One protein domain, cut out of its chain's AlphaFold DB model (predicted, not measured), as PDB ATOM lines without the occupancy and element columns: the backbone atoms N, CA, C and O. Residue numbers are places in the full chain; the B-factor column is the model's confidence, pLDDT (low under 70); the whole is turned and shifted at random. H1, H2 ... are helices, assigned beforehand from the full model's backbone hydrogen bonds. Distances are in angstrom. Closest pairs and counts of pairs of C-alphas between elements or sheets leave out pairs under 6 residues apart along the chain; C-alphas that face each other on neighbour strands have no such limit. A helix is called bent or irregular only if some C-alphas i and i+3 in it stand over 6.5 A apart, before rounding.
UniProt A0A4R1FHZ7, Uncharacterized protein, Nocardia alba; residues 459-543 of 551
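This is residues 459 to 543 of the 551 residues of an uncharacterized protein of Nocardia alba (UniProt A0A4R1FHZ7). Two longer helices, H1 and H3, pack on each other at a steep tilt and make the core, with the short helix H2 at the beginning of H3 and a third longer helix, H4, turning a corner after H3 and leading off toward one end of the longest axis. A long winding stretch without named elements, residues 476 to 501, reaches toward the other end of that axis. The printed part has 85 residues with four named helices in the order H1, H2, H3, H4 and no named strand; the class is all helix. The whole is compact, with a radius of gyration of the C-alphas of 12.9 A and spans of 43 by 34 by 20 A.

H3, the longest helix, has residues 513 to 527 and measures 21.4 A from its first to its last C-alpha; C-alpha 513 is at (-4.477, 45.250, -16.031). It is neither bent nor irregular, but only just: C-alphas 514 and 517 are 6.2 A apart. H1 has residues 462 to 475 and measures 20.1 A, beginning with C-alpha 462 at (-14.820, 36.974, -16.389). H4 has residues 530 to 541 and measures 16.4 A, ending with C-alpha 541 at (-24.860, 28.236, -21.006). H2 has residues 502 to 506 and measures 6.0 A.

H3 is the hub, touching the three other helices. H3 and H1 touch, with the closest C-alphas those of Leu 517 and Pro 463, 5.7 A apart. They run the same way at a steep tilt of 48 degrees. H3 touches H2 with residues 513 to 517 alone, and the closest C-alphas, those of Ala 513 and Arg 506, are 5.1 A apart. H3 and H4 touch only at the corner by their link, and only just, with 3 pairs of C-alphas within 8 A; the closest are those of Ala 525 and Val 531, 5.5 A apart. These two run opposite ways at a steep tilt of 66 degrees. H4 touches H1 with residues 531 to 535 alone, also only just, with 3 pairs of C-alphas within 8 A; the closest are those of Val 531 and Thr 466, 7.6 A apart. H1 and H4 run opposite ways at a steep tilt of 48 degrees. H1 and H2 are close but not clearly touching, the C-alphas of Tyr 467 and Phe 502 being the closest at 6.8 A, while H2 and H4 are apart. In H1, H2 and H4 every O i to N i+4 pair is within hydrogen-bond range; in H3 it is 9 of 11.

The two C-alphas farthest apart, those of Glu 495 and Gly 543, are 43.1 A apart. The printed part runs from residue 459 to 543 and has no cut. The link from H1 to H2, 26 residues, is long; that from H2 to H3 is short and that from H3 to H4 is tight. The mean pLDDT of the printed part is 81.7, and 15 residues are under 70: 459 to 461, 477 to 479, 509 to 514 and 541 to 543.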
ATOM      1  N   TYR A 459     -17.529  44.218 -21.189       51.53
ATOM      2  CA  TYR A 459     -18.582  43.210 -21.066       51.53
ATOM      3  C   TYR A 459     -18.216  41.848 -21.688       51.53
ATOM      4  O   TYR A 459     -17.397  41.767 -22.600       51.53
ATOM      5  N   GLY A 460     -18.760  40.769 -21.111       49.72
ATOM      6  CA  GLY A 460     -18.468  39.368 -21.468       49.72
ATOM      7  C   GLY A 460     -17.218  38.775 -20.795       49.72
ATOM      8  O   GLY A 460     -17.077  37.559 -20.685       49.72
ATOM      9  N   SER A 461     -16.317  39.608 -20.261       66.94
ATOM     10  CA  SER A 461     -15.105  39.120 -19.592       66.94
ATOM     11  C   SER A 461     -15.378  38.615 -18.163       66.94
ATOM     12  O   SER A 461     -16.111  39.236 -17.389       66.94
ATOM     13  N   THR A 462     -14.722  37.521 -17.759       75.75
ATOM     14  CA  THR A 462     -14.820  36.974 -16.389       75.75
ATOM     15  C   THR A 462     -14.574  38.023 -15.284       75.75
ATOM     16  O   THR A 462     -15.277  37.989 -14.269       75.75
ATOM     17  N   PRO A 463     -13.618  38.970 -15.421       80.38
ATOM     18  CA  PRO A 463     -13.439  40.047 -14.446       80.38
ATOM     19  C   PRO A 463     -14.621  41.009 -14.326       80.38
ATOM     20  O   PRO A 463     -14.968  41.370 -13.204       80.38
ATOM     21  N   ALA A 464     -15.250  41.402 -15.436       78.75
ATOM     22  CA  ALA A 464     -16.410  42.295 -15.406       78.75
ATOM     23  C   ALA A 464     -17.623  41.611 -14.754       78.75
ATOM     24  O   ALA A 464     -18.264  42.185 -13.877       78.75
ATOM     25  N   GLN A 465     -17.875  40.339 -15.087       81.94
ATOM     26  CA  GLN A 465     -18.903  39.537 -14.410       81.94
ATOM     27  C   GLN A 465     -18.658  39.477 -12.896       81.94
ATOM     28  O   GLN A 465     -19.556  39.727 -12.098       81.94
ATOM     29  N   THR A 466     -17.415  39.205 -12.491       87.94
ATOM     30  CA  THR A 466     -17.035  39.119 -11.073       87.94
ATOM     31  C   THR A 466     -17.215  40.443 -10.344       87.94
ATOM     32  O   THR A 466     -17.665  40.453  -9.200       87.94
ATOM     33  N   TYR A 467     -16.866  41.550 -10.995       88.06
ATOM     34  CA  TYR A 467     -17.089  42.884 -10.458       88.06
ATOM     35  C   TYR A 467     -18.577  43.149 -10.216       88.06
ATOM     36  O   TYR A 467     -18.951  43.521  -9.108       88.06
ATOM     37  N   ASN A 468     -19.426  42.857 -11.204       85.00
ATOM     38  CA  ASN A 468     -20.873  43.030 -11.089       85.00
ATOM     39  C   ASN A 468     -21.474  42.147  -9.982       85.00
ATOM     40  O   ASN A 468     -22.298  42.615  -9.201       85.00
ATOM     41  N   ILE A 469     -21.009  40.903  -9.824       89.19
ATOM     42  CA  ILE A 469     -21.420  40.055  -8.693       89.19
ATOM     43  C   ILE A 469     -21.003  40.685  -7.357       89.19
ATOM     44  O   ILE A 469     -21.816  40.769  -6.437       89.19
ATOM     45  N   LEU A 470     -19.754  41.155  -7.242       90.69
ATOM     46  CA  LEU A 470     -19.263  41.815  -6.028       90.69
ATOM     47  C   LEU A 470     -20.060  43.087  -5.710       90.69
ATOM     48  O   LEU A 470     -20.325  43.363  -4.542       90.69
ATOM     49  N   GLN A 471     -20.484  43.828  -6.731       88.56
ATOM     50  CA  GLN A 471     -21.342  44.993  -6.569       88.56
ATOM     51  C   GLN A 471     -22.734  44.620  -6.050       88.56
ATOM     52  O   GLN A 471     -23.220  45.250  -5.113       88.56
ATOM     53  N   GLY A 472     -23.334  43.547  -6.569       84.12
ATOM     54  CA  GLY A 472     -24.584  43.000  -6.036       84.12
ATOM     55  C   GLY A 472     -24.478  42.588  -4.564       84.12
ATOM     56  O   GLY A 472     -25.338  42.927  -3.751       84.12
ATOM     57  N   ILE A 473     -23.383  41.913  -4.195       87.81
ATOM     58  CA  ILE A 473     -23.083  41.551  -2.800       87.81
ATOM     59  C   ILE A 473     -22.993  42.815  -1.930       87.81
ATOM     60  O   ILE A 473     -23.625  42.888  -0.879       87.81
ATOM     61  N   ALA A 474     -22.245  43.824  -2.381       86.50
ATOM     62  CA  ALA A 474     -22.046  45.074  -1.648       86.50
ATOM     63  C   ALA A 474     -23.346  45.862  -1.419       86.50
ATOM     64  O   ALA A 474     -23.518  46.461  -0.359       86.50
ATOM     65  N   ASN A 475     -24.262  45.834  -2.389       81.19
ATOM     66  CA  ASN A 475     -25.531  46.564  -2.336       81.19
ATOM     67  C   ASN A 475     -26.660  45.770  -1.648       81.19
ATOM     68  O   ASN A 475     -27.773  46.276  -1.502       81.19
ATOM     69  N   SER A 476     -26.397  44.533  -1.212       80.31
ATOM     70  CA  SER A 476     -27.397  43.681  -0.561       80.31
ATOM     71  C   SER A 476     -27.855  44.262   0.786       80.31
ATOM     72  O   SER A 476     -27.014  44.590   1.633       80.31
ATOM     73  N   PRO A 477     -29.171  44.330   1.065       68.62
ATOM     74  CA  PRO A 477     -29.671  44.775   2.361       68.62
ATOM     75  C   PRO A 477     -29.105  43.942   3.523       68.62
ATOM     76  O   PRO A 477     -29.264  42.724   3.565       68.62
ATOM     77  N   GLY A 478     -28.471  44.604   4.497       65.75
ATOM     78  CA  GLY A 478     -27.952  43.956   5.710       65.75
ATOM     79  C   GLY A 478     -26.585  43.276   5.563       65.75
ATOM     80  O   GLY A 478     -26.183  42.541   6.468       65.75
ATOM     81  N   HIS A 479     -25.865  43.515   4.465       69.81
ATOM     82  CA  HIS A 479     -24.526  42.964   4.268       69.81
ATOM     83  C   HIS A 479     -23.507  43.538   5.289       69.81
ATOM     84  O   HIS A 479     -23.549  44.738   5.579       69.81
ATOM     85  N   PRO A 480     -22.587  42.726   5.866       74.50
ATOM     86  CA  PRO A 480     -21.522  43.222   6.745       74.50
ATOM     87  C   PRO A 480     -20.567  44.188   6.029       74.50
ATOM     88  O   PRO A 480     -20.425  44.134   4.809       74.50
ATOM     89  N   ASP A 481     -19.872  45.034   6.799       81.62
ATOM     90  CA  ASP A 481     -18.844  45.945   6.279       81.62
ATOM     91  C   ASP A 481     -17.698  45.168   5.610       81.62
ATOM     92  O   ASP A 481     -16.835  44.572   6.268       81.62
ATOM     93  N   LEU A 482     -17.702  45.202   4.277       87.50
ATOM     94  CA  LEU A 482     -16.786  44.456   3.425       87.50
ATOM     95  C   LEU A 482     -15.355  44.981   3.450       87.50
ATOM     96  O   LEU A 482     -14.445  44.240   3.086       87.50
ATOM     97  N   ARG A 483     -15.118  46.210   3.933       88.38
ATOM     98  CA  ARG A 483     -13.770  46.808   3.991       88.38
ATOM     99  C   ARG A 483     -12.801  45.998   4.843       88.38
ATOM    100  O   ARG A 483     -11.600  46.016   4.594       88.38
ATOM    101  N   SER A 484     -13.326  45.304   5.850       86.31
ATOM    102  CA  SER A 484     -12.532  44.493   6.774       86.31
ATOM    103  C   SER A 484     -12.229  43.084   6.257       86.31
ATOM    104  O   SER A 484     -11.411  42.384   6.861       86.31
ATOM    105  N   ASP A 485     -12.849  42.660   5.149       91.88
ATOM    106  CA  ASP A 485     -12.628  41.325   4.605       91.88
ATOM    107  C   ASP A 485     -11.206  41.196   4.019       91.88
ATOM    108  O   ASP A 485     -10.802  42.006   3.177       91.88
ATOM    109  N   PRO A 486     -10.429  40.169   4.409       91.38
ATOM    110  CA  PRO A 486      -9.042  40.020   3.972       91.38
ATOM    111  C   PRO A 486      -8.881  39.698   2.479       91.38
ATOM    112  O   PRO A 486      -7.778  39.842   1.948       91.38
ATOM    113  N   ASN A 487      -9.935  39.244   1.793       91.94
ATOM    114  CA  ASN A 487      -9.897  38.916   0.371       91.94
ATOM    115  C   ASN A 487     -10.393  40.084  -0.487       91.94
ATOM    116  O   ASN A 487      -9.730  40.450  -1.464       91.94
ATOM    117  N   ILE A 488     -11.548  40.661  -0.140       92.50
ATOM    118  CA  ILE A 488     -12.238  41.645  -0.988       92.50
ATOM    119  C   ILE A 488     -12.201  43.079  -0.455       92.50
ATOM    120  O   ILE A 488     -12.446  43.998  -1.231       92.50
ATOM    121  N   GLY A 489     -11.803  43.307   0.800       91.38
ATOM    122  CA  GLY A 489     -11.835  44.634   1.428       91.38
ATOM    123  C   GLY A 489     -11.005  45.708   0.721       91.38
ATOM    124  O   GLY A 489     -11.362  46.881   0.755       91.38
ATOM    125  N   ARG A 490      -9.956  45.315  -0.017       91.19
ATOM    126  CA  ARG A 490      -9.136  46.234  -0.834       91.19
ATOM    127  C   ARG A 490      -9.875  46.868  -2.020       91.19
ATOM    128  O   ARG A 490      -9.424  47.882  -2.553       91.19
ATOM    129  N   TYR A 491     -10.979  46.263  -2.456       91.81
ATOM    130  CA  TYR A 491     -11.798  46.781  -3.554       91.81
ATOM    131  C   TYR A 491     -12.799  47.831  -3.084       91.81
ATOM    132  O   TYR A 491     -13.431  48.473  -3.914       91.81
ATOM    133  N   PHE A 492     -12.913  48.038  -1.775       91.50
ATOM    134  CA  PHE A 492     -13.788  49.036  -1.192       91.50
ATOM    135  C   PHE A 492     -12.983  50.263  -0.791       91.50
ATOM    136  O   PHE A 492     -11.889  50.167  -0.221       91.50
ATOM    137  N   ASP A 493     -13.544  51.422  -1.100       88.38
ATOM    138  CA  ASP A 493     -13.033  52.689  -0.622       88.38
ATOM    139  C   ASP A 493     -13.134  52.724   0.909       88.38
ATOM    140  O   ASP A 493     -14.168  52.422   1.509       88.38
ATOM    141  N   GLN A 494     -12.015  53.033   1.560       86.62
ATOM    142  CA  GLN A 494     -11.908  52.891   3.010       86.62
ATOM    143  C   GLN A 494     -12.730  53.945   3.758       86.62
ATOM    144  O   GLN A 494     -13.179  53.682   4.875       86.62
ATOM    145  N   GLU A 495     -12.969  55.105   3.149       84.69
ATOM    146  CA  GLU A 495     -13.689  56.216   3.768       84.69
ATOM    147  C   GLU A 495     -15.202  56.048   3.608       84.69
ATOM    148  O   GLU A 495     -15.952  56.103   4.585       84.69
ATOM    149  N   THR A 496     -15.638  55.784   2.381       85.19
ATOM    150  CA  THR A 496     -17.048  55.712   1.983       85.19
ATOM    151  C   THR A 496     -17.653  54.320   2.146       85.19
ATOM    152  O   THR A 496     -18.868  54.200   2.273       85.19
ATOM    153  N   GLY A 497     -16.833  53.262   2.151       82.88
ATOM    154  CA  GLY A 497     -17.306  51.874   2.131       82.88
ATOM    155  C   GLY A 497     -17.921  51.444   0.801       82.88
ATOM    156  O   GLY A 497     -18.423  50.327   0.709       82.88
ATOM    157  N   GLN A 498     -17.883  52.299  -0.224       85.75
ATOM    158  CA  GLN A 498     -18.392  51.981  -1.552       85.75
ATOM    159  C   GLN A 498     -17.391  51.123  -2.328       85.75
ATOM    160  O   GLN A 498     -16.177  51.225  -2.135       85.75
ATOM    161  N   LEU A 499     -17.901  50.264  -3.211       85.81
ATOM    162  CA  LEU A 499     -17.059  49.522  -4.142       85.81
ATOM    163  C   LEU A 499     -16.380  50.516  -5.097       85.81
ATOM    164  O   LEU A 499     -17.047  51.353  -5.701       85.81
ATOM    165  N   ARG A 500     -15.055  50.419  -5.227       86.62
ATOM    166  CA  ARG A 500     -14.266  51.213  -6.181       86.62
ATOM    167  C   ARG A 500     -14.707  50.917  -7.610       86.62
ATOM    168  O   ARG A 500     -15.201  49.822  -7.885       86.62
ATOM    169  N   SER A 501     -14.506  51.854  -8.534       82.81
ATOM    170  CA  SER A 501     -14.861  51.605  -9.937       82.81
ATOM    171  C   SER A 501     -14.016  50.465 -10.519       82.81
ATOM    172  O   SER A 501     -12.876  50.228 -10.096       82.81
ATOM    173  N   PHE A 502     -14.554  49.732 -11.494       80.31
ATOM    174  CA  PHE A 502     -13.796  48.652 -12.124       80.31
ATOM    175  C   PHE A 502     -12.532  49.189 -12.812       80.31
ATOM    176  O   PHE A 502     -11.476  48.557 -12.722       80.31
ATOM    177  N   ASP A 503     -12.572  50.405 -13.358       77.31
ATOM    178  CA  ASP A 503     -11.396  51.106 -13.876       77.31
ATOM    179  C   ASP A 503     -10.326  51.448 -12.827       77.31
ATOM    180  O   ASP A 503      -9.125  51.317 -13.104       77.31
ATOM    181  N   GLU A 504     -10.719  51.826 -11.611       82.31
ATOM    182  CA  GLU A 504      -9.785  52.031 -10.496       82.31
ATOM    183  C   GLU A 504      -9.130  50.725 -10.046       82.31
ATOM    184  O   GLU A 504      -7.946  50.715  -9.697       82.31
ATOM    185  N   ILE A 505      -9.882  49.621 -10.046       83.94
ATOM    186  CA  ILE A 505      -9.362  48.285  -9.725       83.94
ATOM    187  C   ILE A 505      -8.420  47.814 -10.840       83.94
ATOM    188  O   ILE A 505      -7.319  47.322 -10.574       83.94
ATOM    189  N   ARG A 506      -8.803  48.023 -12.102       79.88
ATOM    190  CA  ARG A 506      -8.016  47.675 -13.291       79.88
ATOM    191  C   ARG A 506      -6.629  48.315 -13.258       79.88
ATOM    192  O   ARG A 506      -5.645  47.628 -13.538       79.88
ATOM    193  N   HIS A 507      -6.539  49.584 -12.865       77.00
ATOM    194  CA  HIS A 507      -5.289  50.358 -12.844       77.00
ATOM    195  C   HIS A 507      -4.625  50.468 -11.466       77.00
ATOM    196  O   HIS A 507      -3.678  51.245 -11.290       77.00
ATOM    197  N   GLU A 508      -5.083  49.687 -10.487       78.69
ATOM    198  CA  GLU A 508      -4.571  49.751  -9.124       78.69
ATOM    199  C   GLU A 508      -3.037  49.601  -9.063       78.69
ATOM    200  O   GLU A 508      -2.431  48.705  -9.664       78.69
ATOM    201  N   GLY A 509      -2.397  50.513  -8.321       67.88
ATOM    202  CA  GLY A 509      -0.958  50.490  -8.053       67.88
ATOM    203  C   GLY A 509      -0.065  50.724  -9.277       67.88
ATOM    204  O   GLY A 509       1.111  50.362  -9.229       67.88
ATOM    205  N   GLY A 510      -0.604  51.266 -10.378       64.56
ATOM    206  CA  GLY A 510       0.135  51.464 -11.633       64.56
ATOM    207  C   GLY A 510       0.564  50.154 -12.306       64.56
ATOM    208  O   GLY A 510       1.436  50.158 -13.177       64.56
ATOM    209  N   ARG A 511      -0.009  49.021 -11.880       65.94
ATOM    210  CA  ARG A 511       0.289  47.695 -12.426       65.94
ATOM    211  C   ARG A 511      -0.496  47.462 -13.723       65.94
ATOM    212  O   ARG A 511      -1.572  48.029 -13.900       65.94
ATOM    213  N   PRO A 512       0.002  46.613 -14.641       62.25
ATOM    214  CA  PRO A 512      -0.752  46.251 -15.835       62.25
ATOM    215  C   PRO A 512      -2.066  45.547 -15.470       62.25
ATOM    216  O   PRO A 512      -2.063  44.650 -14.624       62.25
ATOM    217  N   ALA A 513      -3.146  45.857 -16.197       59.22
ATOM    218  CA  ALA A 513      -4.477  45.250 -16.031       59.22
ATOM    219  C   ALA A 513      -4.468  43.708 -15.992       59.22
ATOM    220  O   ALA A 513      -5.253  43.095 -15.273       59.22
ATOM    221  N   GLY A 514      -3.524  43.074 -16.701       62.12
ATOM    222  CA  GLY A 514      -3.323  41.619 -16.698       62.12
ATOM    223  C   GLY A 514      -2.886  41.014 -15.355       62.12
ATOM    224  O   GLY A 514      -2.745  39.801 -15.276       62.12
ATOM    225  N   THR A 515      -2.667  41.833 -14.321       71.62
ATOM    226  CA  THR A 515      -2.344  41.384 -12.954       71.62
ATOM    227  C   THR A 515      -3.529  41.583 -12.008       71.62
ATOM    228  O   THR A 515      -3.917  40.653 -11.311       71.62
ATOM    229  N   ASN A 516      -4.151  42.765 -12.018       80.06
ATOM    230  CA  ASN A 516      -5.178  43.124 -11.034       80.06
ATOM    231  C   ASN A 516      -6.514  42.391 -11.269       80.06
ATOM    232  O   ASN A 516      -7.157  41.952 -10.316       80.06
ATOM    233  N   LEU A 517      -6.912  42.199 -12.533       81.44
ATOM    234  CA  LEU A 517      -8.190  41.566 -12.884       81.44
ATOM    235  C   LEU A 517      -8.239  40.049 -12.575       81.44
ATOM    236  O   LEU A 517      -9.236  39.589 -12.015       81.44
ATOM    237  N   PRO A 518      -7.184  39.248 -12.836       83.12
ATOM    238  CA  PRO A 518      -7.139  37.862 -12.359       83.12
ATOM    239  C   PRO A 518      -7.166  37.733 -10.830       83.12
ATOM    240  O   PRO A 518      -7.754  36.789 -10.290       83.12
ATOM    241  N   GLU A 519      -6.551  38.676 -10.110       87.12
ATOM    242  CA  GLU A 519      -6.604  38.672  -8.649       87.12
ATOM    243  C   GLU A 519      -8.009  39.004  -8.118       87.12
ATOM    244  O   GLU A 519      -8.424  38.383  -7.142       87.12
ATOM    245  N   LEU A 520      -8.758  39.909  -8.768       88.38
ATOM    246  CA  LEU A 520     -10.182  40.150  -8.473       88.38
ATOM    247  C   LEU A 520     -10.979  38.848  -8.546       88.38
ATOM    248  O   LEU A 520     -11.632  38.468  -7.574       88.38
ATOM    249  N   ASN A 521     -10.834  38.111  -9.648       86.50
ATOM    250  CA  ASN A 521     -11.507  36.825  -9.840       86.50
ATOM    251  C   ASN A 521     -11.203  35.821  -8.735       86.50
ATOM    252  O   ASN A 521     -12.106  35.118  -8.277       86.50
ATOM    253  N   THR A 522      -9.936  35.758  -8.328       90.00
ATOM    254  CA  THR A 522      -9.452  34.837  -7.297       90.00
ATOM    255  C   THR A 522      -9.962  35.230  -5.914       90.00
ATOM    256  O   THR A 522     -10.388  34.375  -5.143       90.00
ATOM    257  N   ASN A 523      -9.918  36.517  -5.578       93.31
ATOM    258  CA  ASN A 523     -10.275  37.000  -4.252       93.31
ATOM    259  C   ASN A 523     -11.781  36.965  -4.005       93.31
ATOM    260  O   ASN A 523     -12.203  36.544  -2.931       93.31
ATOM    261  N   VAL A 524     -12.584  37.334  -5.003       91.94
ATOM    262  CA  VAL A 524     -14.043  37.225  -4.896       91.94
ATOM    263  C   VAL A 524     -14.463  35.761  -4.778       91.94
ATOM    264  O   VAL A 524     -15.284  35.458  -3.926       91.94
ATOM    265  N   ALA A 525     -13.840  34.833  -5.514       90.62
ATOM    266  CA  ALA A 525     -14.127  33.401  -5.366       90.62
ATOM    267  C   ALA A 525     -13.711  32.828  -3.995       90.62
ATOM    268  O   ALA A 525     -14.322  31.883  -3.509       90.62
ATOM    269  N   LYS A 526     -12.689  33.393  -3.334       92.50
ATOM    270  CA  LYS A 526     -12.350  33.020  -1.945       92.50
ATOM    271  C   LYS A 526     -13.389  33.511  -0.943       92.50
ATOM    272  O   LYS A 526     -13.646  32.818   0.036       92.50
ATOM    273  N   TYR A 527     -13.938  34.702  -1.171       91.25
ATOM    274  CA  TYR A 527     -14.978  35.286  -0.331       91.25
ATOM    275  C   TYR A 527     -16.335  34.593  -0.537       91.25
ATOM    276  O   TYR A 527     -16.974  34.173   0.423       91.25
ATOM    277  N   ALA A 528     -16.734  34.419  -1.797       89.62
ATOM    278  CA  ALA A 528     -17.972  33.789  -2.231       89.62
ATOM    279  C   ALA A 528     -17.657  32.616  -3.185       89.62
ATOM    280  O   ALA A 528     -17.623  32.800  -4.404       89.62
ATOM    281  N   PRO A 529     -17.432  31.395  -2.659       90.00
ATOM    282  CA  PRO A 529     -17.090  30.221  -3.473       90.00
ATOM    283  C   PRO A 529     -18.120  29.862  -4.548       90.00
ATOM    284  O   PRO A 529     -17.758  29.292  -5.576       90.00
ATOM    285  N   THR A 530     -19.388  30.233  -4.354       90.19
ATOM    286  CA  THR A 530     -20.468  30.040  -5.334       90.19
ATOM    287  C   THR A 530     -20.232  30.805  -6.640       90.19
ATOM    288  O   THR A 530     -20.762  30.422  -7.677       90.19
ATOM    289  N   VAL A 531     -19.369  31.828  -6.646       88.62
ATOM    290  CA  VAL A 531     -18.963  32.542  -7.870       88.62
ATOM    291  C   VAL A 531     -18.202  31.635  -8.838       88.62
ATOM    292  O   VAL A 531     -18.288  31.830 -10.047       88.62
ATOM    293  N   SER A 532     -17.476  30.629  -8.345       86.12
ATOM    294  CA  SER A 532     -16.852  29.637  -9.225       86.12
ATOM    295  C   SER A 532     -17.902  28.776  -9.928       86.12
ATOM    296  O   SER A 532     -17.844  28.645 -11.144       86.12
ATOM    297  N   GLU A 533     -18.902  28.278  -9.196       87.88
ATOM    298  CA  GLU A 533     -19.991  27.486  -9.784       87.88
ATOM    299  C   GLU A 533     -20.847  28.322 -10.749       87.88
ATOM    300  O   GLU A 533     -21.237  27.840 -11.808       87.88
ATOM    301  N   TYR A 534     -21.073  29.603 -10.442       88.88
ATOM    302  CA  TYR A 534     -21.725  30.542 -11.358       88.88
ATOM    303  C   TYR A 534     -21.001  30.630 -12.708       88.88
ATOM    304  O   TYR A 534     -21.642  30.620 -13.756       88.88
ATOM    305  N   ARG A 535     -19.664  30.670 -12.705       85.00
ATOM    306  CA  ARG A 535     -18.869  30.695 -13.943       85.00
ATOM    307  C   ARG A 535     -18.945  29.370 -14.699       85.00
ATOM    308  O   ARG A 535     -19.120  29.388 -15.910       85.00
ATOM    309  N   ASP A 536     -18.905  28.238 -14.001       84.88
ATOM    310  CA  ASP A 536     -19.065  26.925 -14.645       84.88
ATOM    311  C   ASP A 536     -20.433  26.820 -15.357       84.88
ATOM    312  O   ASP A 536     -20.555  26.257 -16.452       84.88
ATOM    313  N   ARG A 537     -21.474  27.412 -14.759       86.12
ATOM    314  CA  ARG A 537     -22.827  27.513 -15.333       86.12
ATOM    315  C   ARG A 537     -22.893  28.475 -16.513       86.12
ATOM    316  O   ARG A 537     -23.524  28.151 -17.516       86.12
ATOM    317  N   TRP A 538     -22.208  29.610 -16.420       85.75
ATOM    318  CA  TRP A 538     -22.056  30.562 -17.519       85.75
ATOM    319  C   TRP A 538     -21.415  29.914 -18.757       85.75
ATOM    320  O   TRP A 538     -21.929  30.041 -19.871       85.75
ATOM    321  N   ASP A 539     -20.322  29.174 -18.562       79.19
ATOM    322  CA  ASP A 539     -19.616  28.478 -19.642       79.19
ATOM    323  C   ASP A 539     -20.489  27.370 -20.257       79.19
ATOM    324  O   ASP A 539     -20.571  27.237 -21.480       79.19
ATOM    325  N   SER A 540     -21.237  26.643 -19.420       74.81
ATOM    326  CA  SER A 540     -22.213  25.646 -19.881       74.81
ATOM    327  C   SER A 540     -23.360  26.280 -20.687       74.81
ATOM    328  O   SER A 540     -23.793  25.723 -21.696       74.81
ATOM    329  N   GLY A 541     -23.834  27.467 -20.287       69.50
ATOM    330  CA  GLY A 541     -24.860  28.236 -21.006       69.50
ATOM    331  C   GLY A 541     -24.415  28.688 -22.404       69.50
ATOM    332  O   GLY A 541     -25.235  28.755 -23.330       69.50
ATOM    333  N   HIS A 542     -23.104  28.875 -22.593       69.56
ATOM    334  CA  HIS A 542     -22.485  29.114 -23.898       69.56
ATOM    335  C   HIS A 542     -22.432  27.866 -24.804       69.56
ATOM    336  O   HIS A 542     -21.988  27.932 -25.950       69.56
ATOM    337  N   GLY A 543     -22.861  26.698 -24.313       58.84
ATOM    338  CA  GLY A 543     -22.681  25.428 -25.020       58.84
ATOM    339  C   GLY A 543     -21.212  25.013 -25.158       58.84
ATOM    340  O   GLY A 543     -20.904  24.189 -26.017       58.84
TER     341      GLY A 543